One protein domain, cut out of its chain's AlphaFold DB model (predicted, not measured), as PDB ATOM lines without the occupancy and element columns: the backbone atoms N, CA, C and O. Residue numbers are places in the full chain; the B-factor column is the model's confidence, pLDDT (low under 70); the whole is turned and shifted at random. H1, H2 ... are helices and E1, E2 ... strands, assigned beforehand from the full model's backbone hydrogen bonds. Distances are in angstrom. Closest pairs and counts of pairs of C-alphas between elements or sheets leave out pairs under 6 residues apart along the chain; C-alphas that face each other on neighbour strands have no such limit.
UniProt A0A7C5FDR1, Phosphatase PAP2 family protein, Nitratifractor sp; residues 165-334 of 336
ATOM      1  N   VAL A 165     -19.734 -20.173  87.207       85.56
ATOM      2  CA  VAL A 165     -20.468 -20.995  88.173       85.56
ATOM      3  C   VAL A 165     -19.460 -21.690  89.089       85.56
ATOM      4  O   VAL A 165     -18.609 -22.444  88.633       85.56
ATOM      5  N   LEU A 166     -19.537 -21.398  90.383       86.25
ATOM      6  CA  LEU A 166     -18.727 -22.002  91.432       86.25
ATOM      7  C   LEU A 166     -19.348 -23.328  91.873       86.25
ATOM      8  O   LEU A 166     -20.555 -23.392  92.126       86.25
ATOM      9  N   HIS A 167     -18.511 -24.351  92.044       83.88
ATOM     10  CA  HIS A 167     -18.918 -25.639  92.606       83.88
ATOM     11  C   HIS A 167     -18.628 -25.717  94.113       83.88
ATOM     12  O   HIS A 167     -19.391 -26.334  94.852       83.88
ATOM     13  N   SER A 168     -17.595 -25.011  94.581       83.31
ATOM     14  CA  SER A 168     -17.251 -24.810  95.991       83.31
ATOM     15  C   SER A 168     -17.030 -23.327  96.316       83.31
ATOM     16  O   SER A 168     -16.656 -22.518  95.462       83.31
ATOM     17  N   SER A 169     -17.205 -22.960  97.590       71.69
ATOM     18  CA  SER A 169     -16.966 -21.598  98.089       71.69
ATOM     19  C   SER A 169     -15.509 -21.144  97.987       71.69
ATOM     20  O   SER A 169     -15.235 -19.956  98.134       71.69
ATOM     21  N   THR A 170     -14.580 -22.067  97.740       77.38
ATOM     22  CA  THR A 170     -13.140 -21.798  97.649       77.38
ATOM     23  C   THR A 170     -12.598 -21.806  96.225       77.38
ATOM     24  O   THR A 170     -11.492 -21.320  96.035       77.38
ATOM     25  N   ASP A 171     -13.324 -22.313  95.222       82.56
ATOM     26  CA  ASP A 171     -12.750 -22.587  93.889       82.56
ATOM     27  C   ASP A 171     -12.138 -21.340  93.248       82.56
ATOM     28  O   ASP A 171     -10.975 -21.334  92.840       82.56
ATOM     29  N   TYR A 172     -12.898 -20.243  93.236       80.75
ATOM     30  CA  TYR A 172     -12.424 -18.962  92.719       80.75
ATOM     31  C   TYR A 172     -11.328 -18.356  93.596       80.75
ATOM     32  O   TYR A 172     -10.378 -17.760  93.097       80.75
ATOM     33  N   PHE A 173     -11.427 -18.545  94.907       83.00
ATOM     34  CA  PHE A 173     -10.490 -18.007  95.888       83.00
ATOM     35  C   PHE A 173      -9.327 -18.962  96.182       83.00
ATOM     36  O   PHE A 173      -8.629 -18.780  97.165       83.00
ATOM     37  N   SER A 174      -9.086 -19.979  95.358       79.75
ATOM     38  CA  SER A 174      -7.902 -20.838  95.479       79.75
ATOM     39  C   SER A 174      -6.638 -20.108  95.013       79.75
ATOM     40  O   SER A 174      -5.546 -20.312  95.541       79.75
ATOM     41  N   LYS A 175      -6.793 -19.194  94.049       78.75
ATOM     42  CA  LYS A 175      -5.717 -18.346  93.538       78.75
ATOM     43  C   LYS A 175      -5.471 -17.182  94.491       78.75
ATOM     44  O   LYS A 175      -6.377 -16.390  94.743       78.75
ATOM     45  N   LYS A 176      -4.222 -17.025  94.937       73.69
ATOM     46  CA  LYS A 176      -3.777 -15.925  95.817       73.69
ATOM     47  C   LYS A 176      -4.139 -14.535  95.277       73.69
ATOM     48  O   LYS A 176      -4.435 -13.620  96.039       73.69
ATOM     49  N   GLU A 177      -4.146 -14.385  93.957       72.06
ATOM     50  CA  GLU A 177      -4.538 -13.149  93.272       72.06
ATOM     51  C   GLU A 177      -5.980 -12.730  93.591       72.06
ATOM     52  O   GLU A 177      -6.263 -11.543  93.662       72.06
ATOM     53  N   ASN A 178      -6.870 -13.678  93.888       77.38
ATOM     54  CA  ASN A 178      -8.281 -13.409  94.165       77.38
ATOM     55  C   ASN A 178      -8.568 -13.131  95.649       77.38
ATOM     56  O   ASN A 178      -9.715 -12.892  96.020       77.38
ATOM     57  N   HIS A 179      -7.547 -13.164  96.513       82.50
ATOM     58  CA  HIS A 179      -7.698 -12.911  97.952       82.50
ATOM     59  C   HIS A 179      -7.697 -11.430  98.301       82.50
ATOM     60  O   HIS A 179      -8.133 -11.064  99.389       82.50
ATOM     61  N   PHE A 180      -7.181 -10.577  97.417       79.06
ATOM     62  CA  PHE A 180      -6.933  -9.172  97.712       79.06
ATOM     63  C   PHE A 180      -7.574  -8.262  96.675       79.06
ATOM     64  O   PHE A 180      -7.614  -8.556  95.485       79.06
ATOM     65  N   VAL A 181      -8.019  -7.107  97.149       73.06
ATOM     66  CA  VAL A 181      -8.262  -5.931  96.320       73.06
ATOM     67  C   VAL A 181      -6.919  -5.232  96.119       73.06
ATOM     68  O   VAL A 181      -6.177  -5.055  97.088       73.06
ATOM     69  N   TYR A 182      -6.602  -4.826  94.892       66.00
ATOM     70  CA  TYR A 182      -5.346  -4.151  94.541       66.00
ATOM     71  C   TYR A 182      -5.572  -2.655  94.295       66.00
ATOM     72  O   TYR A 182      -6.701  -2.213  94.101       66.00
ATOM     73  N   ASN A 183      -4.502  -1.859  94.348       60.78
ATOM     74  CA  ASN A 183      -4.536  -0.427  94.061       60.78
ATOM     75  C   ASN A 183      -4.063  -0.089  92.625       60.78
ATOM     76  O   ASN A 183      -3.669  -0.975  91.871       60.78
ATOM     77  N   LEU A 184      -4.037   1.205  92.263       52.41
ATOM     78  CA  LEU A 184      -3.599   1.707  90.941       52.41
ATOM     79  C   LEU A 184      -2.178   1.294  90.556       52.41
ATOM     80  O   LEU A 184      -1.844   1.227  89.376       52.41
ATOM     81  N   LEU A 185      -1.336   1.060  91.556       54.00
ATOM     82  CA  LEU A 185       0.051   0.658  91.376       54.00
ATOM     83  C   LEU A 185       0.188  -0.871  91.284       54.00
ATOM     84  O   LEU A 185       1.303  -1.373  91.199       54.00
ATOM     85  N   GLY A 186      -0.925  -1.616  91.318       53.38
ATOM     86  CA  GLY A 186      -0.940  -3.077  91.358       53.38
ATOM     87  C   GLY A 186      -0.519  -3.653  92.712       53.38
ATOM     88  O   GLY A 186      -0.206  -4.836  92.800       53.38
ATOM     89  N   LEU A 187      -0.495  -2.836  93.771       63.19
ATOM     90  CA  LEU A 187      -0.140  -3.273  95.122       63.19
ATOM     91  C   LEU A 187      -1.386  -3.732  95.876       63.19
ATOM     92  O   LEU A 187      -2.465  -3.163  95.714       63.19
ATOM     93  N   GLN A 188      -1.238  -4.740  96.733       72.62
ATOM     94  CA  GLN A 188      -2.330  -5.228  97.579       72.62
ATOM     95  C   GLN A 188      -2.824  -4.111  98.504       72.62
ATOM     96  O   GLN A 188      -2.040  -3.459  99.187       72.62
ATOM     97  N   SER A 189      -4.134  -3.874  98.505       70.69
ATOM     98  CA  SER A 189      -4.784  -2.846  99.315       70.69
ATOM     99  C   SER A 189      -5.432  -3.452 100.557       70.69
ATOM    100  O   SER A 189      -5.007  -3.163 101.676       70.69
ATOM    101  N   ARG A 190      -6.455  -4.296 100.373       79.06
ATOM    102  CA  ARG A 190      -7.213  -4.927 101.465       79.06
ATOM    103  C   ARG A 190      -7.633  -6.344 101.079       79.06
ATOM    104  O   ARG A 190      -7.939  -6.571  99.907       79.06
ATOM    105  N   PRO A 191      -7.677  -7.290 102.026       85.88
ATOM    106  CA  PRO A 191      -8.167  -8.627 101.739       85.88
ATOM    107  C   PRO A 191      -9.675  -8.615 101.469       85.88
ATOM    108  O   PRO A 191     -10.438  -7.810 102.018       85.88
ATOM    109  N   VAL A 192     -10.103  -9.554 100.637       86.81
ATOM    110  CA  VAL A 192     -11.487 -10.002 100.542       86.81
ATOM    111  C   VAL A 192     -11.789 -10.788 101.804       86.81
ATOM    112  O   VAL A 192     -11.220 -11.854 102.030       86.81
ATOM    113  N   ASN A 193     -12.682 -10.271 102.638       91.19
ATOM    114  CA  ASN A 193     -12.936 -10.847 103.953       91.19
ATOM    115  C   ASN A 193     -14.411 -11.188 104.200       91.19
ATOM    116  O   ASN A 193     -14.715 -11.806 105.216       91.19
ATOM    117  N   ILE A 194     -15.317 -10.884 103.266       93.56
ATOM    118  CA  ILE A 194     -16.702 -11.368 103.286       93.56
ATOM    119  C   ILE A 194     -17.095 -11.867 101.892       93.56
ATOM    120  O   ILE A 194     -16.837 -11.203 100.889       93.56
ATOM    121  N   ILE A 195     -17.758 -13.023 101.840       93.31
ATOM    122  CA  ILE A 195     -18.370 -13.589 100.632       93.31
ATOM    123  C   ILE A 195     -19.850 -13.812 100.934       93.31
ATOM    124  O   ILE A 195     -20.190 -14.464 101.916       93.31
ATOM    125  N   LEU A 196     -20.741 -13.273 100.110       93.50
ATOM    126  CA  LEU A 196     -22.185 -13.313 100.330       93.50
ATOM    127  C   LEU A 196     -22.895 -13.953  99.134       93.50
ATOM    128  O   LEU A 196     -22.796 -13.465  98.016       93.50
ATOM    129  N   TYR A 197     -23.675 -15.001  99.384       93.12
ATOM    130  CA  TYR A 197     -24.514 -15.657  98.382       93.12
ATOM    131  C   TYR A 197     -25.967 -15.209  98.539       93.12
ATOM    132  O   TYR A 197     -26.623 -15.557  99.524       93.12
ATOM    133  N   THR A 198     -26.474 -14.428  97.584       91.75
ATOM    134  CA  THR A 198     -27.827 -13.850  97.638       91.75
ATOM    135  C   THR A 198     -28.374 -13.551  96.242       91.75
ATOM    136  O   THR A 198     -27.629 -13.217  95.328       91.75
ATOM    137  N   ASN A 199     -29.696 -13.620  96.083       88.19
ATOM    138  CA  ASN A 199     -30.384 -13.235  94.844       88.19
ATOM    139  C   ASN A 199     -30.539 -11.713  94.706       88.19
ATOM    140  O   ASN A 199     -30.673 -11.192  93.602       88.19
ATOM    141  N   LYS A 200     -30.548 -10.992  95.834       89.56
ATOM    142  CA  LYS A 200     -30.764  -9.540  95.890       89.56
ATOM    143  C   LYS A 200     -29.602  -8.849  96.582       89.56
ATOM    144  O   LYS A 200     -29.120  -9.338  97.608       89.56
ATOM    145  N   SER A 201     -29.240  -7.681  96.060       91.62
ATOM    146  CA  SER A 201     -28.200  -6.829  96.630       91.62
ATOM    147  C   SER A 201     -28.420  -6.552  98.125       91.62
ATOM    148  O   SER A 201     -29.548  -6.242  98.534       91.62
ATOM    149  N   PRO A 202     -27.359  -6.620  98.952       93.12
ATOM    150  CA  PRO A 202     -27.422  -6.230 100.358       93.12
ATOM    151  C   PRO A 202     -27.488  -4.706 100.555       93.12
ATOM    152  O   PRO A 202     -27.942  -4.249 101.607       93.12
ATOM    153  N   CYS A 203     -27.060  -3.911  99.568       93.75
ATOM    154  CA  CYS A 203     -26.824  -2.474  99.719       93.75
ATOM    155  C   CYS A 203     -28.071  -1.685 100.171       93.75
ATOM    156  O   CYS A 203     -27.978  -0.981 101.182       93.75
ATOM    157  N   PRO A 204     -29.262  -1.831  99.547       94.81
ATOM    158  CA  PRO A 204     -30.445  -1.070  99.962       94.81
ATOM    159  C   PRO A 204     -30.883  -1.385 101.397       94.81
ATOM    160  O   PRO A 204     -31.271  -0.494 102.150       94.81
ATOM    161  N   ARG A 205     -30.778  -2.656 101.808       94.25
ATOM    162  CA  ARG A 205     -31.171  -3.091 103.157       94.25
ATOM    163  C   ARG A 205     -30.188  -2.615 104.222       94.25
ATOM    164  O   ARG A 205     -30.609  -2.250 105.316       94.25
ATOM    165  N   LEU A 206     -28.889  -2.587 103.913       95.19
ATOM    166  CA  LEU A 206     -27.883  -2.013 104.810       95.19
ATOM    167  C   LEU A 206     -28.143  -0.522 105.038       95.19
ATOM    168  O   LEU A 206     -28.109  -0.072 106.185       95.19
ATOM    169  N   ILE A 207     -28.478   0.221 103.980       94.75
ATOM    170  CA  ILE A 207     -28.819   1.646 104.081       94.75
ATOM    171  C   ILE A 207     -30.041   1.851 104.988       94.75
ATOM    172  O   ILE A 207     -29.996   2.657 105.916       94.75
ATOM    173  N   GLN A 208     -31.092   1.041 104.818       94.12
ATOM    174  CA  GLN A 208     -32.268   1.058 105.702       94.12
ATOM    175  C   GLN A 208     -31.929   0.742 107.172       94.12
ATOM    176  O   GLN A 208     -32.596   1.234 108.079       94.12
ATOM    177  N   LYS A 209     -30.873  -0.039 107.441       93.50
ATOM    178  CA  LYS A 209     -30.360  -0.332 108.797       93.50
ATOM    179  C   LYS A 209     -29.313   0.678 109.299       93.50
ATOM    180  O   LYS A 209     -28.542   0.382 110.226       93.50
ATOM    181  N   GLY A 210     -29.285   1.873 108.713       93.25
ATOM    182  CA  GLY A 210     -28.504   3.013 109.192       93.25
ATOM    183  C   GLY A 210     -27.053   3.054 108.711       93.25
ATOM    184  O   GLY A 210     -26.269   3.840 109.243       93.25
ATOM    185  N   TRP A 211     -26.676   2.228 107.731       95.31
ATOM    186  CA  TRP A 211     -25.438   2.458 106.986       95.31
ATOM    187  C   TRP A 211     -25.616   3.656 106.055       95.31
ATOM    188  O   TRP A 211     -26.677   3.847 105.468       95.31
ATOM    189  N   LYS A 212     -24.579   4.477 105.916       93.88
ATOM    190  CA  LYS A 212     -24.613   5.677 105.079       93.88
ATOM    191  C   LYS A 212     -23.652   5.521 103.903       93.88
ATOM    192  O   LYS A 212     -22.570   4.968 104.101       93.88
ATOM    193  N   PRO A 213     -24.007   5.987 102.695       90.62
ATOM    194  CA  PRO A 213     -23.061   6.038 101.589       90.62
ATOM    195  C   PRO A 213     -21.925   7.004 101.927       90.62
ATOM    196  O   PRO A 213     -22.162   8.058 102.521       90.62
ATOM    197  N   ILE A 214     -20.690   6.648 101.577       82.31
ATOM    198  CA  ILE A 214     -19.549   7.555 101.753       82.31
ATOM    199  C   ILE A 214     -19.688   8.694 100.726       82.31
ATOM    200  O   ILE A 214     -19.749   8.400  99.533       82.31
ATOM    201  N   PRO A 215     -19.754   9.975 101.147       66.31
ATOM    202  CA  PRO A 215     -19.887  11.101 100.225       66.31
ATOM    203  C   PRO A 215     -18.721  11.152  99.236       66.31
ATOM    204  O   PRO A 215     -17.574  10.936  99.635       66.31
ATOM    205  N   ASN A 216     -18.992  11.533  97.983       53.75
ATOM    206  CA  ASN A 216     -17.976  11.608  96.927       53.75
ATOM    207  C   ASN A 216     -16.768  12.500  97.280       53.75
ATOM    208  O   ASN A 216     -15.674  12.289  96.773       53.75
ATOM    209  N   THR A 217     -16.935  13.450  98.202       42.31
ATOM    210  CA  THR A 217     -15.887  14.367  98.682       42.31
ATOM    211  C   THR A 217     -14.926  13.764  99.716       42.31
ATOM    212  O   THR A 217     -13.858  14.322  99.942       42.31
ATOM    213  N   MET A 218     -15.267  12.627 100.335       42.28
ATOM    214  CA  MET A 218     -14.363  11.839 101.198       42.28
ATOM    215  C   MET A 218     -13.738  10.651 100.462       42.28
ATOM    216  O   MET A 218     -13.020   9.846 101.061       42.28
ATOM    217  N   ILE A 219     -13.997  10.535  99.161       48.97
ATOM    218  CA  ILE A 219     -13.334   9.562  98.312       48.97
ATOM    219  C   ILE A 219     -11.909  10.072  98.066       48.97
ATOM    220  O   ILE A 219     -11.638  10.796  97.112       48.97
ATOM    221  N   LEU A 220     -10.966   9.661  98.918       41.50
ATOM    222  CA  LEU A 220      -9.611   9.427  98.425       41.50
ATOM    223  C   LEU A 220      -9.785   8.435  97.273       41.50
ATOM    224  O   LEU A 220     -10.344   7.358  97.496       41.50
ATOM    225  N   GLN A 221      -9.461   8.884  96.055       42.41
ATOM    226  CA  GLN A 221      -9.783   8.229  94.782       42.41
ATOM    227  C   GLN A 221      -9.788   6.698  94.915       42.41
ATOM    228  O   GLN A 221      -8.807   6.132  95.411       42.41
ATOM    229  N   PRO A 222     -10.870   6.004  94.507       42.19
ATOM    230  CA  PRO A 222     -10.825   4.560  94.486       42.19
ATOM    231  C   PRO A 222      -9.755   4.174  93.464       42.19
ATOM    232  O   PRO A 222      -9.729   4.735  92.365       42.19
ATOM    233  N   PRO A 223      -8.842   3.255  93.791       40.88
ATOM    234  CA  PRO A 223      -8.000   2.725  92.751       40.88
ATOM    235  C   PRO A 223      -8.865   1.992  91.725       40.88
ATOM    236  O   PRO A 223      -9.801   1.280  92.095       40.88
ATOM    237  N   LEU A 224      -8.545   2.149  90.439       42.94
ATOM    238  CA  LEU A 224      -9.026   1.216  89.428       42.94
ATOM    239  C   LEU A 224      -8.564  -0.202  89.848       42.94
ATOM    240  O   LEU A 224      -7.443  -0.347  90.328       42.94
ATOM    241  N   PHE A 225      -9.405  -1.218  89.610       50.66
ATOM    242  CA  PHE A 225      -9.127  -2.676  89.550       50.66
ATOM    243  C   PHE A 225      -9.541  -3.519  90.764       50.66
ATOM    244  O   PHE A 225      -9.131  -3.236  91.881       50.66
ATOM    245  N   TRP A 226     -10.318  -4.614  90.685       47.12
ATOM    246  CA  TRP A 226     -11.012  -5.520  89.718       47.12
ATOM    247  C   TRP A 226     -11.465  -5.025  88.318       47.12
ATOM    248  O   TRP A 226     -12.637  -4.724  88.134       47.12
ATOM    249  N   GLN A 227     -10.589  -4.915  87.305       50.75
ATOM    250  CA  GLN A 227     -10.969  -4.317  85.992       50.75
ATOM    251  C   GLN A 227     -11.668  -2.937  86.109       50.75
ATOM    252  O   GLN A 227     -12.564  -2.612  85.345       50.75
ATOM    253  N   ALA A 228     -11.285  -2.123  87.097       49.91
ATOM    254  CA  ALA A 228     -11.933  -0.854  87.432       49.91
ATOM    255  C   ALA A 228     -13.427  -0.934  87.798       49.91
ATOM    256  O   ALA A 228     -14.111   0.082  87.736       49.91
ATOM    257  N   LYS A 229     -13.939  -2.097  88.226       59.09
ATOM    258  CA  LYS A 229     -15.335  -2.209  88.663       59.09
ATOM    259  C   LYS A 229     -15.515  -1.513  90.012       59.09
ATOM    260  O   LYS A 229     -15.001  -1.974  91.038       59.09
ATOM    261  N   GLU A 230     -16.218  -0.384  90.004       68.25
ATOM    262  CA  GLU A 230     -16.609   0.293  91.237       68.25
ATOM    263  C   GLU A 230     -17.415  -0.669  92.128       68.25
ATOM    264  O   GLU A 230     -18.184  -1.492  91.610       68.25
ATOM    265  N   PRO A 231     -17.236  -0.616  93.464       79.00
ATOM    266  CA  PRO A 231     -18.141  -1.308  94.367       79.00
ATOM    267  C   PRO A 231     -19.581  -0.910  94.037       79.00
ATOM    268  O   PRO A 231     -19.861   0.265  93.817       79.00
ATOM    269  N   GLU A 232     -20.507  -1.869  94.068       86.56
ATOM    270  CA  GLU A 232     -21.934  -1.569  93.925       86.56
ATOM    271  C   GLU A 232     -22.389  -0.586  95.011       86.56
ATOM    272  O   GLU A 232     -23.205   0.299  94.767       86.56
ATOM    273  N   CYS A 233     -21.832  -0.720  96.217       88.50
ATOM    274  CA  CYS A 233     -21.951   0.304  97.236       88.50
ATOM    275  C   CYS A 233     -20.717   0.376  98.133       88.50
ATOM    276  O   CYS A 233     -20.102  -0.634  98.489       88.50
ATOM    277  N   ARG A 234     -20.413   1.606  98.547       89.62
ATOM    278  CA  ARG A 234     -19.424   1.941  99.567       89.62
ATOM    279  C   ARG A 234     -20.136   2.600 100.736       89.62
ATOM    280  O   ARG A 234     -20.673   3.703 100.617       89.62
ATOM    281  N   LEU A 235     -20.153   1.908 101.864       92.38
ATOM    282  CA  LEU A 235     -20.946   2.269 103.025       92.38
ATOM    283  C   LEU A 235     -20.061   2.480 104.249       92.38
ATOM    284  O   LEU A 235     -19.030   1.832 104.420       92.38
ATOM    285  N   TYR A 236     -20.507   3.359 105.140       93.12
ATOM    286  CA  TYR A 236     -19.933   3.505 106.467       93.12
ATOM    287  C   TYR A 236     -21.008   3.496 107.549       93.12
ATOM    288  O   TYR A 236     -22.155   3.897 107.331       93.12
ATOM    289  N   LYS A 237     -20.623   3.064 108.748       93.88
ATOM    290  CA  LYS A 237     -21.460   3.150 109.943       93.88
ATOM    291  C   LYS A 237     -20.605   3.509 111.149       93.88
ATOM    292  O   LYS A 237     -19.571   2.891 111.393       93.88
ATOM    293  N   LYS A 238     -21.033   4.532 111.887       91.75
ATOM    294  CA  LYS A 238     -20.392   4.938 113.140       91.75
ATOM    295  C   LYS A 238     -20.975   4.140 114.298       91.75
ATOM    296  O   LYS A 238     -22.193   4.016 114.397       91.75
ATOM    297  N   GLU A 239     -20.107   3.642 115.162       91.19
ATOM    298  CA  GLU A 239     -20.468   2.970 116.405       91.19
ATOM    299  C   GLU A 239     -19.450   3.368 117.482       91.19
ATOM    300  O   GLU A 239     -18.262   3.037 117.405       91.19
ATOM    301  N   GLY A 240     -19.903   4.160 118.456       88.94
ATOM    302  CA  GLY A 240     -19.020   4.804 119.428       88.94
ATOM    303  C   GLY A 240     -17.964   5.683 118.744       88.94
ATOM    304  O   GLY A 240     -18.285   6.516 117.898       88.94
ATOM    305  N   SER A 241     -16.693   5.475 119.097       86.69
ATOM    306  CA  SER A 241     -15.545   6.176 118.504       86.69
ATOM    307  C   SER A 241     -15.074   5.593 117.166       86.69
ATOM    308  O   SER A 241     -14.186   6.161 116.531       86.69
ATOM    309  N   LYS A 242     -15.647   4.467 116.720       90.56
ATOM    310  CA  LYS A 242     -15.215   3.759 115.509       90.56
ATOM    311  C   LYS A 242     -16.131   4.064 114.335       90.56
ATOM    312  O   LYS A 242     -17.348   4.161 114.472       90.56
ATOM    313  N   THR A 243     -15.540   4.165 113.152       91.69
ATOM    314  CA  THR A 243     -16.266   4.244 111.883       91.69
ATOM    315  C   THR A 243     -15.935   3.017 111.051       91.69
ATOM    316  O   THR A 243     -14.840   2.928 110.505       91.69
ATOM    317  N   TYR A 244     -16.867   2.074 110.953       92.94
ATOM    318  CA  TYR A 244     -16.714   0.891 110.113       92.94
ATOM    319  C   TYR A 244     -16.979   1.244 108.656       92.94
ATOM    320  O   TYR A 244     -17.938   1.954 108.354       92.94
ATOM    321  N   LEU A 245     -16.129   0.733 107.777       91.25
ATOM    322  CA  LEU A 245     -16.175   0.896 106.333       91.25
ATOM    323  C   LEU A 245     -16.482  -0.460 105.701       91.25
ATOM    324  O   LEU A 245     -15.930  -1.481 106.117       91.25
ATOM    325  N   LEU A 246     -17.351  -0.465 104.700       91.81
ATOM    326  CA  LEU A 246     -17.783  -1.661 103.994       91.81
ATOM    327  C   LEU A 246     -17.905  -1.346 102.506       91.81
ATOM    328  O   LEU A 246     -18.735  -0.533 102.103       91.81
ATOM    329  N   ASP A 247     -17.086  -2.013 101.703       89.44
ATOM    330  CA  ASP A 247     -17.163  -1.983 100.247       89.44
ATOM    331  C   ASP A 247     -17.733  -3.314  99.758       89.44
ATOM    332  O   ASP A 247     -17.243  -4.372 100.160       89.44
ATOM    333  N   ILE A 248     -18.772  -3.266  98.918       90.69
ATOM    334  CA  ILE A 248     -19.448  -4.452  98.378       90.69
ATOM    335  C   ILE A 248     -19.387  -4.418  96.857       90.69
ATOM    336  O   ILE A 248     -19.893  -3.491  96.230       90.69
ATOM    337  N   TRP A 249     -18.827  -5.466  96.265       88.75
ATOM    338  CA  TRP A 249     -18.777  -5.676  94.826       88.75
ATOM    339  C   TRP A 249     -19.800  -6.707  94.383       88.75
ATOM    340  O   TRP A 249     -19.980  -7.771  94.984       88.75
ATOM    341  N   ASN A 250     -20.429  -6.380  93.267       87.94
ATOM    342  CA  ASN A 250     -21.269  -7.270  92.501       87.94
ATOM    343  C   ASN A 250     -20.376  -8.092  91.570       87.94
ATOM    344  O   ASN A 250     -19.793  -7.552  90.625       87.94
ATOM    345  N   SER A 251     -20.227  -9.380  91.875       85.75
ATOM    346  CA  SER A 251     -19.412 -10.270  91.054       85.75
ATOM    347  C   SER A 251     -20.254 -10.945  89.971       85.75
ATOM    348  O   SER A 251     -21.475 -11.070  90.091       85.75
ATOM    349  N   ASN A 252     -19.580 -11.444  88.936       81.75
ATOM    350  CA  ASN A 252     -20.199 -12.281  87.902       81.75
ATOM    351  C   ASN A 252     -20.125 -13.768  88.272       81.75
ATOM    352  O   ASN A 252     -20.246 -14.636  87.414       81.75
ATOM    353  N   LEU A 253     -19.864 -14.074  89.544       87.38
ATOM    354  CA  LEU A 253     -19.840 -15.439  90.032       87.38
ATOM    355  C   LEU A 253     -21.254 -15.840  90.462       87.38
ATOM    356  O   LEU A 253     -22.016 -15.034  91.012       87.38
ATOM    357  N   PHE A 254     -21.568 -17.111  90.267       88.75
ATOM    358  CA  PHE A 254     -22.806 -17.738  90.706       88.75
ATOM    359  C   PHE A 254     -22.484 -18.995  91.503       88.75
ATOM    360  O   PHE A 254     -21.571 -19.728  91.159       88.75
ATOM    361  N   TYR A 255     -23.237 -19.272  92.560       88.50
ATOM    362  CA  TYR A 255     -23.122 -20.503  93.339       88.50
ATOM    363  C   TYR A 255     -24.527 -21.008  93.646       88.50
ATOM    364  O   TYR A 255     -25.323 -20.271  94.228       88.50
ATOM    365  N   GLN A 256     -24.848 -22.238  93.230       86.62
ATOM    366  CA  GLN A 256     -26.185 -22.832  93.399       86.62
ATOM    367  C   GLN A 256     -27.322 -21.880  92.951       86.62
ATOM    368  O   GLN A 256     -28.269 -21.630  93.695       86.62
ATOM    369  N   ASN A 257     -27.192 -21.290  91.755       84.44
ATOM    370  CA  ASN A 257     -28.099 -20.283  91.172       84.44
ATOM    371  C   ASN A 257     -28.244 -18.962  91.952       84.44
ATOM    372  O   ASN A 257     -29.075 -18.131  91.594       84.44
ATOM    373  N   LYS A 258     -27.421 -18.725  92.977       87.88
ATOM    374  CA  LYS A 258     -27.368 -17.452  93.705       87.88
ATOM    375  C   LYS A 258     -26.197 -16.624  93.226       87.88
ATOM    376  O   LYS A 258     -25.116 -17.151  92.958       87.88
ATOM    377  N   LYS A 259     -26.395 -15.312  93.164       90.88
ATOM    378  CA  LYS A 259     -25.325 -14.380  92.832       90.88
ATOM    379  C   LYS A 259     -24.343 -14.275  93.994       90.88
ATOM    380  O   LYS A 259     -24.749 -14.261  95.160       90.88
ATOM    381  N   VAL A 260     -23.055 -14.204  93.677       91.19
ATOM    382  CA  VAL A 260     -22.010 -13.997  94.681       91.19
ATOM    383  C   VAL A 260     -21.672 -12.513  94.759       91.19
ATOM    384  O   VAL A 260     -21.380 -11.858  93.759       91.19
ATOM    385  N   TYR A 261     -21.679 -11.989  95.969       91.88
ATOM    386  CA  TYR A 261     -21.192 -10.667  96.315       91.88
ATOM    387  C   TYR A 261     -19.921 -10.817  97.132       91.88
ATOM    388  O   TYR A 261     -19.792 -11.728  97.950       91.88
ATOM    389  N   ILE A 262     -18.980  -9.916  96.904       91.50
ATOM    390  CA  ILE A 262     -17.679  -9.936  97.561       91.50
ATOM    391  C   ILE A 262     -17.547  -8.638  98.330       91.50
ATOM    392  O   ILE A 262     -17.954  -7.593  97.832       91.50
ATOM    393  N   ALA A 263     -17.019  -8.696  99.546       91.44
ATOM    394  CA  ALA A 263     -16.862  -7.520 100.379       91.44
ATOM    395  C   ALA A 263     -15.491  -7.451 101.046       91.44
ATOM    396  O   ALA A 263     -14.839  -8.460 101.334       91.44
ATOM    397  N   SER A 264     -15.087  -6.212 101.300       90.31
ATOM    398  CA  SER A 264     -13.899  -5.859 102.060       90.31
ATOM    399  C   SER A 264     -14.291  -4.820 103.099       90.31
ATOM    400  O   SER A 264     -15.050  -3.886 102.818       90.31
ATOM    401  N   THR A 265     -13.802  -5.005 104.317       90.62
ATOM    402  CA  THR A 265     -14.195  -4.197 105.472       90.62
ATOM    403  C   THR A 265     -12.979  -3.568 106.105       90.62
ATOM    404  O   THR A 265     -11.921  -4.186 106.143       90.62
ATOM    405  N   ASP A 266     -13.159  -2.402 106.704       89.31
ATOM    406  CA  ASP A 266     -12.140  -1.756 107.521       89.31
ATOM    407  C   ASP A 266     -12.812  -0.967 108.652       89.31
ATOM    408  O   ASP A 266     -14.040  -0.864 108.702       89.31
ATOM    409  N   ALA A 267     -12.042  -0.401 109.571       89.75
ATOM    410  CA  ALA A 267     -12.573   0.524 110.558       89.75
ATOM    411  C   ALA A 267     -11.576   1.631 110.884       89.75
ATOM    412  O   ALA A 267     -10.422   1.376 111.209       89.75
ATOM    413  N   VAL A 268     -12.052   2.872 110.867       89.06
ATOM    414  CA  VAL A 268     -11.297   4.040 111.321       89.06
ATOM    415  C   VAL A 268     -11.555   4.226 112.812       89.06
ATOM    416  O   VAL A 268     -12.703   4.359 113.237       89.06
ATOM    417  N   VAL A 269     -10.488   4.232 113.607       90.25
ATOM    418  CA  VAL A 269     -10.529   4.366 115.075       90.25
ATOM    419  C   VAL A 269     -10.152   5.764 115.563       90.25
ATOM    420  O   VAL A 269     -10.272   6.056 116.747       90.25
ATOM    421  N   GLY A 270      -9.683   6.628 114.664       85.12
ATOM    422  CA  GLY A 270      -9.288   7.991 114.987       85.12
ATOM    423  C   GLY A 270      -8.603   8.674 113.815       85.12
ATOM    424  O   GLY A 270      -8.685   8.216 112.672       85.12
ATOM    425  N   LYS A 271      -7.898   9.765 114.103       83.12
ATOM    426  CA  LYS A 271      -7.063  10.474 113.136       83.12
ATOM    427  C   LYS A 271      -5.715  10.815 113.762       83.12
ATOM    428  O   LYS A 271      -5.636  11.116 114.947       83.12
ATOM    429  N   LYS A 272      -4.659  10.774 112.958       73.94
ATOM    430  CA  LYS A 272      -3.336  11.306 113.268       73.94
ATOM    431  C   LYS A 272      -3.253  12.704 112.660       73.94
ATOM    432  O   LYS A 272      -3.549  12.864 111.473       73.94
ATOM    433  N   TRP A 273      -2.860  13.690 113.464       77.06
ATOM    434  CA  TRP A 273      -2.773  15.100 113.049       77.06
ATOM    435  C   TRP A 273      -4.093  15.674 112.511       77.06
ATOM    436  O   TRP A 273      -4.070  16.493 111.604       77.06
ATOM    437  N   ASP A 274      -5.239  15.153 112.960       74.00
ATOM    438  CA  ASP A 274      -6.590  15.494 112.473       74.00
ATOM    439  C   ASP A 274      -6.871  15.299 110.969       74.00
ATOM    440  O   ASP A 274      -8.008  15.475 110.518       74.00
ATOM    441  N   ILE A 275      -5.884  14.831 110.201       70.25
ATOM    442  CA  ILE A 275      -5.945  14.718 108.738       70.25
ATOM    443  C   ILE A 275      -5.835  13.257 108.291       70.25
ATOM    444  O   ILE A 275      -6.572  12.822 107.408       70.25
ATOM    445  N   VAL A 276      -4.949  12.467 108.904       75.31
ATOM    446  CA  VAL A 276      -4.673  11.096 108.451       75.31
ATOM    447  C   VAL A 276      -5.544  10.108 109.227       75.31
ATOM    448  O   VAL A 276      -5.370  10.000 110.439       75.31
ATOM    449  N   PRO A 277      -6.456   9.346 108.598       79.50
ATOM    450  CA  PRO A 277      -7.245   8.349 109.316       79.50
ATOM    451  C   PRO A 277      -6.340   7.271 109.928       79.50
ATOM    452  O   PRO A 277      -5.381   6.804 109.307       79.50
ATOM    453  N   LEU A 278      -6.643   6.892 111.168       83.12
ATOM    454  CA  LEU A 278      -6.032   5.758 111.855       83.12
ATOM    455  C   LEU A 278      -6.951   4.553 111.701       83.12
ATOM    456  O   LEU A 278      -8.096   4.592 112.159       83.12
ATOM    457  N   TYR A 279      -6.445   3.501 111.069       86.06
ATOM    458  CA  TYR A 279      -7.185   2.267 110.841       86.06
ATOM    459  C   TYR A 279      -7.039   1.284 112.005       86.06
ATOM    460  O   TYR A 279      -6.140   1.380 112.849       86.06
ATOM    461  N   LEU A 280      -7.978   0.348 112.082       87.38
ATOM    462  CA  LEU A 280      -8.019  -0.682 113.102       87.38
ATOM    463  C   LEU A 280      -6.896  -1.697 112.865       87.38
ATOM    464  O   LEU A 280      -6.792  -2.291 111.800       87.38
ATOM    465  N   LYS A 281      -6.089  -1.954 113.899       90.31
ATOM    466  CA  LYS A 281      -4.948  -2.882 113.809       90.31
ATOM    467  C   LYS A 281      -5.335  -4.350 113.622       90.31
ATOM    468  O   LYS A 281      -4.486  -5.134 113.232       90.31
ATOM    469  N   ASP A 282      -6.566  -4.734 113.944       90.19
ATOM    470  CA  ASP A 282      -7.060  -6.109 113.829       90.19
ATOM    471  C   ASP A 282      -8.300  -6.122 112.939       90.19
ATOM    472  O   ASP A 282      -9.399  -5.743 113.364       90.19
ATOM    473  N   LEU A 283      -8.106  -6.546 111.690       89.88
ATOM    474  CA  LEU A 283      -9.144  -6.510 110.668       89.88
ATOM    475  C   LEU A 283     -10.276  -7.508 110.950       89.88
ATOM    476  O   LEU A 283     -11.410  -7.298 110.516       89.88
ATOM    477  N   SER A 284      -9.998  -8.560 111.722       90.62
ATOM    478  CA  SER A 284     -10.962  -9.607 112.082       90.62
ATOM    479  C   SER A 284     -12.172  -9.011 112.803       90.62
ATOM    480  O   SER A 284     -13.313  -9.392 112.549       90.62
ATOM    481  N   LYS A 285     -11.950  -7.995 113.644       91.75
ATOM    482  CA  LYS A 285     -13.024  -7.272 114.344       91.75
ATOM    483  C   LYS A 285     -13.930  -6.504 113.382       91.75
ATOM    484  O   LYS A 285     -15.147  -6.522 113.552       91.75
ATOM    485  N   ALA A 286     -13.353  -5.855 112.367       92.19
ATOM    486  CA  ALA A 286     -14.129  -5.166 111.336       92.19
ATOM    487  C   ALA A 286     -14.929  -6.163 110.480       92.19
ATOM    488  O   ALA A 286     -16.114  -5.927 110.233       92.19
ATOM    489  N   ARG A 287     -14.322  -7.307 110.122       94.69
ATOM    490  CA  ARG A 287     -14.997  -8.401 109.406       94.69
ATOM    491  C   ARG A 287     -16.206  -8.905 110.184       94.69
ATOM    492  O   ARG A 287     -17.305  -8.926 109.642       94.69
ATOM    493  N   ILE A 288     -16.019  -9.278 111.453       94.31
ATOM    494  CA  ILE A 288     -17.084  -9.832 112.303       94.31
ATOM    495  C   ILE A 288     -18.233  -8.829 112.454       94.31
ATOM    496  O   ILE A 288     -19.399  -9.201 112.313       94.31
ATOM    497  N   TYR A 289     -17.925  -7.551 112.691       94.81
ATOM    498  CA  TYR A 289     -18.946  -6.508 112.806       94.81
ATOM    499  C   TYR A 289     -19.785  -6.380 111.525       94.81
ATOM    500  O   TYR A 289     -21.017  -6.429 111.569       94.81
ATOM    501  N   ALA A 290     -19.128  -6.261 110.371       94.50
ATOM    502  CA  ALA A 290     -19.813  -6.130 109.091       94.50
ATOM    503  C   ALA A 290     -20.573  -7.408 108.697       94.50
ATOM    504  O   ALA A 290     -21.697  -7.320 108.205       94.50
ATOM    505  N   ALA A 291     -20.016  -8.591 108.968       94.81
ATOM    506  CA  ALA A 291     -20.682  -9.866 108.727       94.81
ATOM    507  C   ALA A 291     -21.968  -9.993 109.554       94.81
ATOM    508  O   ALA A 291     -23.008 -10.372 109.017       94.81
ATOM    509  N   ASN A 292     -21.943  -9.587 110.826       94.75
ATOM    510  CA  ASN A 292     -23.139  -9.528 111.669       94.75
ATOM    511  C   ASN A 292     -24.156  -8.499 111.155       94.75
ATOM    512  O   ASN A 292     -25.359  -8.762 111.156       94.75
ATOM    513  N   ALA A 293     -23.703  -7.345 110.660       94.19
ATOM    514  CA  ALA A 293     -24.597  -6.365 110.050       94.19
ATOM    515  C   ALA A 293     -25.300  -6.922 108.799       94.19
ATOM    516  O   ALA A 293     -26.505  -6.724 108.641       94.19
ATOM    517  N   ILE A 294     -24.576  -7.656 107.947       93.56
ATOM    518  CA  ILE A 294     -25.134  -8.327 106.763       93.56
ATOM    519  C   ILE A 294     -26.056  -9.483 107.174       93.56
ATOM    520  O   ILE A 294     -27.122  -9.660 106.594       93.56
ATOM    521  N   LYS A 295     -25.708 -10.250 108.209       92.88
ATOM    522  CA  LYS A 295     -26.577 -11.297 108.760       92.88
ATOM    523  C   LYS A 295     -27.957 -10.743 109.112       92.88
ATOM    524  O   LYS A 295     -28.968 -11.308 108.714       92.88
ATOM    525  N   ASN A 296     -27.981  -9.610 109.812       91.81
ATOM    526  CA  ASN A 296     -29.187  -9.024 110.392       91.81
ATOM    527  C   ASN A 296     -30.127  -8.355 109.369       91.81
ATOM    528  O   ASN A 296     -31.226  -7.939 109.738       91.81
ATOM    529  N   ILE A 297     -29.725  -8.231 108.097       92.44
ATOM    530  CA  ILE A 297     -30.603  -7.735 107.019       92.44
ATOM    531  C   ILE A 297     -31.373  -8.848 106.284       92.44
ATOM    532  O   ILE A 297     -32.202  -8.556 105.414       92.44
ATOM    533  N   TYR A 298     -31.118 -10.114 106.615       89.75
ATOM    534  CA  TYR A 298     -31.796 -11.277 106.045       89.75
ATOM    535  C   TYR A 298     -32.419 -12.117 107.164       89.75
ATOM    536  O   TYR A 298     -31.878 -12.196 108.261       89.75
ATOM    537  N   THR A 299     -33.562 -12.759 106.905       83.75
ATOM    538  CA  THR A 299     -34.276 -13.509 107.952       83.75
ATOM    539  C   THR A 299     -33.608 -14.848 108.262       83.75
ATOM    540  O   THR A 299     -33.642 -15.300 109.401       83.75
ATOM    541  N   LYS A 300     -33.013 -15.505 107.255       88.38
ATOM    542  CA  LYS A 300     -32.360 -16.812 107.410       88.38
ATOM    543  C   LYS A 300     -31.041 -16.855 106.647       88.38
ATOM    544  O   LYS A 300     -31.027 -16.793 105.414       88.38
ATOM    545  N   THR A 301     -29.947 -16.979 107.390       91.19
ATOM    546  CA  THR A 301     -28.582 -17.050 106.864       91.19
ATOM    547  C   THR A 301     -27.789 -18.154 107.549       91.19
ATOM    548  O   THR A 301     -27.970 -18.421 108.736       91.19
ATOM    549  N   GLU A 302     -26.899 -18.783 106.793       91.50
ATOM    550  CA  GLU A 302     -25.850 -19.662 107.300       91.50
ATOM    551  C   GLU A 302     -24.519 -18.916 107.201       91.50
ATOM    552  O   GLU A 302     -24.241 -18.275 106.182       91.50
ATOM    553  N   ILE A 303     -23.724 -18.958 108.270       93.25
ATOM    554  CA  ILE A 303     -22.430 -18.280 108.341       93.25
ATOM    555  C   ILE A 303     -21.345 -19.307 108.610       93.25
ATOM    556  O   ILE A 303     -21.462 -20.098 109.543       93.25
ATOM    557  N   GLN A 304     -20.281 -19.246 107.819       93.56
ATOM    558  CA  GLN A 304     -19.112 -20.094 107.971       93.56
ATOM    559  C   GLN A 304     -17.853 -19.277 107.702       93.56
ATOM    560  O   GLN A 304     -17.754 -18.609 106.677       93.56
ATOM    561  N   ASP A 305     -16.869 -19.351 108.591       92.88
ATOM    562  CA  ASP A 305     -15.546 -18.809 108.299       92.88
ATOM    563  C   ASP A 305     -14.739 -19.832 107.497       92.88
ATOM    564  O   ASP A 305     -14.633 -21.000 107.878       92.88
ATOM    565  N   ILE A 306     -14.152 -19.380 106.394       91.44
ATOM    566  CA  ILE A 306     -13.199 -20.150 105.595       91.44
ATOM    567  C   ILE A 306     -11.824 -19.498 105.679       91.44
ATOM    568  O   ILE A 306     -11.706 -18.280 105.815       91.44
ATOM    569  N   THR A 307     -10.774 -20.308 105.591       91.38
ATOM    570  CA  THR A 307      -9.397 -19.806 105.541       91.38
ATOM    571  C   THR A 307      -8.991 -19.685 104.079       91.38
ATOM    572  O   THR A 307      -8.975 -20.690 103.372       91.38
ATOM    573  N   LEU A 308      -8.707 -18.465 103.623       86.81
ATOM    574  CA  LEU A 308      -8.235 -18.209 102.259       86.81
ATOM    575  C   LEU A 308      -6.711 -18.102 102.203       86.81
ATOM    576  O   LEU A 308      -6.102 -18.545 101.236       86.81
ATOM    577  N   ALA A 309      -6.089 -17.555 103.247       86.44
ATOM    578  CA  ALA A 309      -4.650 -17.345 103.315       86.44
ATOM    579  C   ALA A 309      -4.100 -17.667 104.710       86.44
ATOM    580  O   ALA A 309      -4.849 -17.809 105.674       86.44
ATOM    581  N   ALA A 310      -2.774 -17.760 104.827       89.50
ATOM    582  CA  ALA A 310      -2.120 -17.800 106.130       89.50
ATOM    583  C   ALA A 310      -2.249 -16.435 106.844       89.50
ATOM    584  O   ALA A 310      -2.259 -15.401 106.164       89.50
ATOM    585  N   PRO A 311      -2.307 -16.405 108.189       92.06
ATOM    586  CA  PRO A 311      -2.269 -15.162 108.948       92.06
ATOM    587  C   PRO A 311      -1.031 -14.332 108.601       92.06
ATOM    588  O   PRO A 311       0.075 -14.864 108.498       92.06
ATOM    589  N   ALA A 312      -1.213 -13.026 108.430       90.38
ATOM    590  CA  ALA A 312      -0.158 -12.126 107.990       90.38
ATOM    591  C   ALA A 312      -0.301 -10.731 108.600       90.38
ATOM    592  O   ALA A 312      -1.395 -10.260 108.924       90.38
ATOM    593  N   ILE A 313       0.835 -10.049 108.709       89.44
ATOM    594  CA  ILE A 313       0.902  -8.624 109.004       89.44
ATOM    595  C   ILE A 313       1.027  -7.893 107.668       89.44
ATOM    596  O   ILE A 313       1.957  -8.141 106.904       89.44
ATOM    597  N   LEU A 314       0.071  -7.015 107.387       85.50
ATOM    598  CA  LEU A 314      -0.046  -6.284 106.130       85.50
ATOM    599  C   LEU A 314       0.013  -4.779 106.379       85.50
ATOM    600  O   LEU A 314      -0.039  -4.312 107.519       85.50
ATOM    601  N   GLN A 315       0.129  -4.014 105.298       83.25
ATOM    602  CA  GLN A 315       0.280  -2.569 105.356       83.25
ATOM    603  C   GLN A 315      -0.770  -1.876 104.484       83.25
ATOM    604  O   GLN A 315      -0.985  -2.246 103.332       83.25
ATOM    605  N   HIS A 316      -1.432  -0.861 105.033       74.31
ATOM    606  CA  HIS A 316      -2.267   0.065 104.275       74.31
ATOM    607  C   HIS A 316      -1.403   0.971 103.389       74.31
ATOM    608  O   HIS A 316      -0.209   1.157 103.622       74.31
ATOM    609  N   PHE A 317      -2.034   1.640 102.420       67.38
ATOM    610  CA  PHE A 317      -1.357   2.591 101.531       67.38
ATOM    611  C   PHE A 317      -0.628   3.723 102.278       67.38
ATOM    612  O   PHE A 317       0.425   4.179 101.852       67.38
ATOM    613  N   ASN A 318      -1.154   4.154 103.427       71.06
ATOM    614  CA  ASN A 318      -0.545   5.180 104.279       71.06
ATOM    615  C   ASN A 318       0.536   4.627 105.231       71.06
ATOM    616  O   ASN A 318       0.799   5.223 106.276       71.06
ATOM    617  N   ALA A 319       1.116   3.474 104.900       76.62
ATOM    618  CA  ALA A 319       2.136   2.773 105.666       76.62
ATOM    619  C   ALA A 319       1.701   2.232 107.049       76.62
ATOM    620  O   ALA A 319       2.543   1.736 107.800       76.62
ATOM    621  N   GLN A 320       0.410   2.280 107.403       81.81
ATOM    622  CA  GLN A 320      -0.081   1.725 108.669       81.81
ATOM    623  C   GLN A 320      -0.176   0.205 108.619       81.81
ATOM    624  O   GLN A 320      -0.674  -0.361 107.653       81.81
ATOM    625  N   VAL A 321       0.266  -0.447 109.688       87.88
ATOM    626  CA  VAL A 321       0.315  -1.905 109.782       87.88
ATOM    627  C   VAL A 321      -0.956  -2.452 110.432       87.88
ATOM    628  O   VAL A 321      -1.407  -1.921 111.451       87.88
ATOM    629  N   TYR A 322      -1.498  -3.533 109.876       89.19
ATOM    630  CA  TYR A 322      -2.641  -4.260 110.419       89.19
ATOM    631  C   TYR A 322      -2.431  -5.776 110.359       89.19
ATOM    632  O   TYR A 322      -1.695  -6.301 109.525       89.19
ATOM    633  N   PHE A 323      -3.093  -6.484 111.266       91.25
ATOM    634  CA  PHE A 323      -3.152  -7.934 111.312       91.25
ATOM    635  C   PHE A 323      -4.351  -8.445 110.508       91.25
ATOM    636  O   PHE A 323      -5.482  -7.976 110.681       91.25
ATOM    637  N   TYR A 324      -4.086  -9.424 109.649       90.25
ATOM    638  CA  TYR A 324      -5.067 -10.192 108.897       90.25
ATOM    639  C   TYR A 324      -4.942 -11.662 109.297       90.25
ATOM    640  O   TYR A 324      -3.892 -12.276 109.123       90.25
ATOM    641  N   ASP A 325      -6.019 -12.241 109.820       91.69
ATOM    642  CA  ASP A 325      -6.061 -13.626 110.306       91.69
ATOM    643  C   ASP A 325      -6.175 -14.680 109.189       91.69
ATOM    644  O   ASP A 325      -6.300 -15.868 109.483       91.69
ATOM    645  N   GLY A 326      -6.164 -14.270 107.915       89.56
ATOM    646  CA  GLY A 326      -6.270 -15.185 106.778       89.56
ATOM    647  C   GLY A 326      -7.692 -15.662 106.459       89.56
ATOM    648  O   GLY A 326      -7.886 -16.423 105.507       89.56
ATOM    649  N   LYS A 327      -8.699 -15.235 107.235       93.06
ATOM    650  CA  LYS A 327     -10.066 -15.762 107.143       93.06
ATOM    651  C   LYS A 327     -11.020 -14.825 106.413       93.06
ATOM    652  O   LYS A 327     -10.932 -13.596 106.513       93.06
ATOM    653  N   SER A 328     -12.009 -15.433 105.771       92.88
ATOM    654  CA  SER A 328     -13.136 -14.741 105.150       92.88
ATOM    655  C   SER A 328     -14.441 -15.361 105.621       92.88
ATOM    656  O   SER A 328     -14.571 -16.581 105.704       92.88
ATOM    657  N   THR A 329     -15.414 -14.512 105.938       95.25
ATOM    658  CA  THR A 329     -16.717 -14.954 106.424       95.25
ATOM    659  C   THR A 329     -17.652 -15.157 105.242       95.25
ATOM    660  O   THR A 329     -17.965 -14.222 104.504       95.25
ATOM    661  N   VAL A 330     -18.099 -16.392 105.063       93.88
ATOM    662  CA  VAL A 330     -19.083 -16.787 104.063       93.88
ATOM    663  C   VAL A 330     -20.475 -16.659 104.657       93.88
ATOM    664  O   VAL A 330     -20.759 -17.231 105.704       93.88
ATOM    665  N   ILE A 331     -21.358 -15.939 103.971       94.19
ATOM    666  CA  ILE A 331     -22.755 -15.747 104.352       94.19
ATOM    667  C   ILE A 331     -23.632 -16.302 103.230       94.19
ATOM    668  O   ILE A 331     -23.676 -15.756 102.129       94.19
ATOM    669  N   LYS A 332     -24.355 -17.387 103.498       92.50
ATOM    670  CA  LYS A 332     -25.334 -17.970 102.573       92.50
ATOM    671  C   LYS A 332     -26.733 -17.535 102.986       92.50
ATOM    672  O   LYS A 332     -27.210 -17.917 104.052       92.50
ATOM    673  N   VAL A 333     -27.415 -16.745 102.159       90.25
ATOM    674  CA  VAL A 333     -28.829 -16.410 102.386       90.25
ATOM    675  C   VAL A 333     -29.671 -17.598 101.946       90.25
ATOM    676  O   VAL A 333     -29.598 -17.990 100.787       90.25
ATOM    677  N   ILE A 334     -30.455 -18.194 102.846       84.69
ATOM    678  CA  ILE A 334     -31.200 -19.437 102.563       84.69
ATOM    679  C   ILE A 334     -32.547 -19.152 101.884       84.69
ATOM    680  O   ILE A 334     -33.041 -19.996 101.142       84.69
TER     681      ILE A 334
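This is residues 165 to 334 of the 336 residues of the protein "Phosphatase PAP2 family protein" of Nitratifractor sp (UniProt A0A7C5FDR1). One strongly twisted sheet of seven strands curls round the helix H3, with the short helix H2 over the sheet's edge strand E4. Two small hairpins complete the picture: E9 with E10 at the Leu 283 end of H3, and E1 with E2 next to it. The printed part has 170 residues with three named helices and eleven named strands, in the order H1 E1 E2 E3 H2 E4 E5 E6 E7 H3 E8 E9 E10 E11. The large sheet is branched and mixed, the two small ones are antiparallel, and the class is mixed, helices and strands. The whole is compact, with a radius of gyration of the C-alphas of 15.3 A and spans of 49 by 35 by 27 A.

Start at H1, residues 176 to 179, which is not on the large sheet. E1, residues 180 to 182, and E2, residues 188 to 191, form a hairpin, with N 181 and O 190 2.8 A apart. E2 runs on into E3, residues 194 to 198, at 59 degrees. E3 has E6, residues 258 to 272, antiparallel on one side (N 196 and O 261, 2.8 A) and E11, residues 327 to 333, parallel on the other (N 197 and O 331, 2.8 A). H2, residues 203 to 208, is on the sheet over E4, residues 233 to 239, at a height of 9.3 A. Next look at the meander, each strand the antiparallel neighbour of the one before: E4, E5 (residues 242 to 255), E6 and E7 (residues 276 to 279), with N 235 and O 246, N 245 and O 266, and N 269 and O 278 each 2.8 A apart. E5 bends by 88 degrees at residue 252. The sheet curls round H3, residues 283 to 295, where the closest C-alphas of H3 and E6 are those of Ala 286 and Asp 266, 5.5 A apart. E8, residues 301 to 307, is antiparallel to E11, with N 304 and O 330 3.0 A apart. E9, residues 312 to 315, and E10, residues 321 to 324, form a hairpin (N 314 and O 322, 2.9 A). In H2 and H3 every O i to N i+4 pair is within hydrogen-bond range; H1 is too short for such a pair.

Find C-alpha 176 at (-3.777, -15.925, 95.817), where H1 begins. E6 runs 42.3 A, E5 33.8 A and H3 18.2 A. E11 ends at C-alpha 333, (-28.829, -16.410, 102.386).

The C-alphas farthest apart, those of Gln 256 and Trp 273, are 48.7 A apart. The printed part has no cut. The link from H2 to E4, residues 209 to 232, is long; the other links are tight. Mean pLDDT of the printed part is 83.0, with residues 182 to 187, 215 to 230 and 317 under 70.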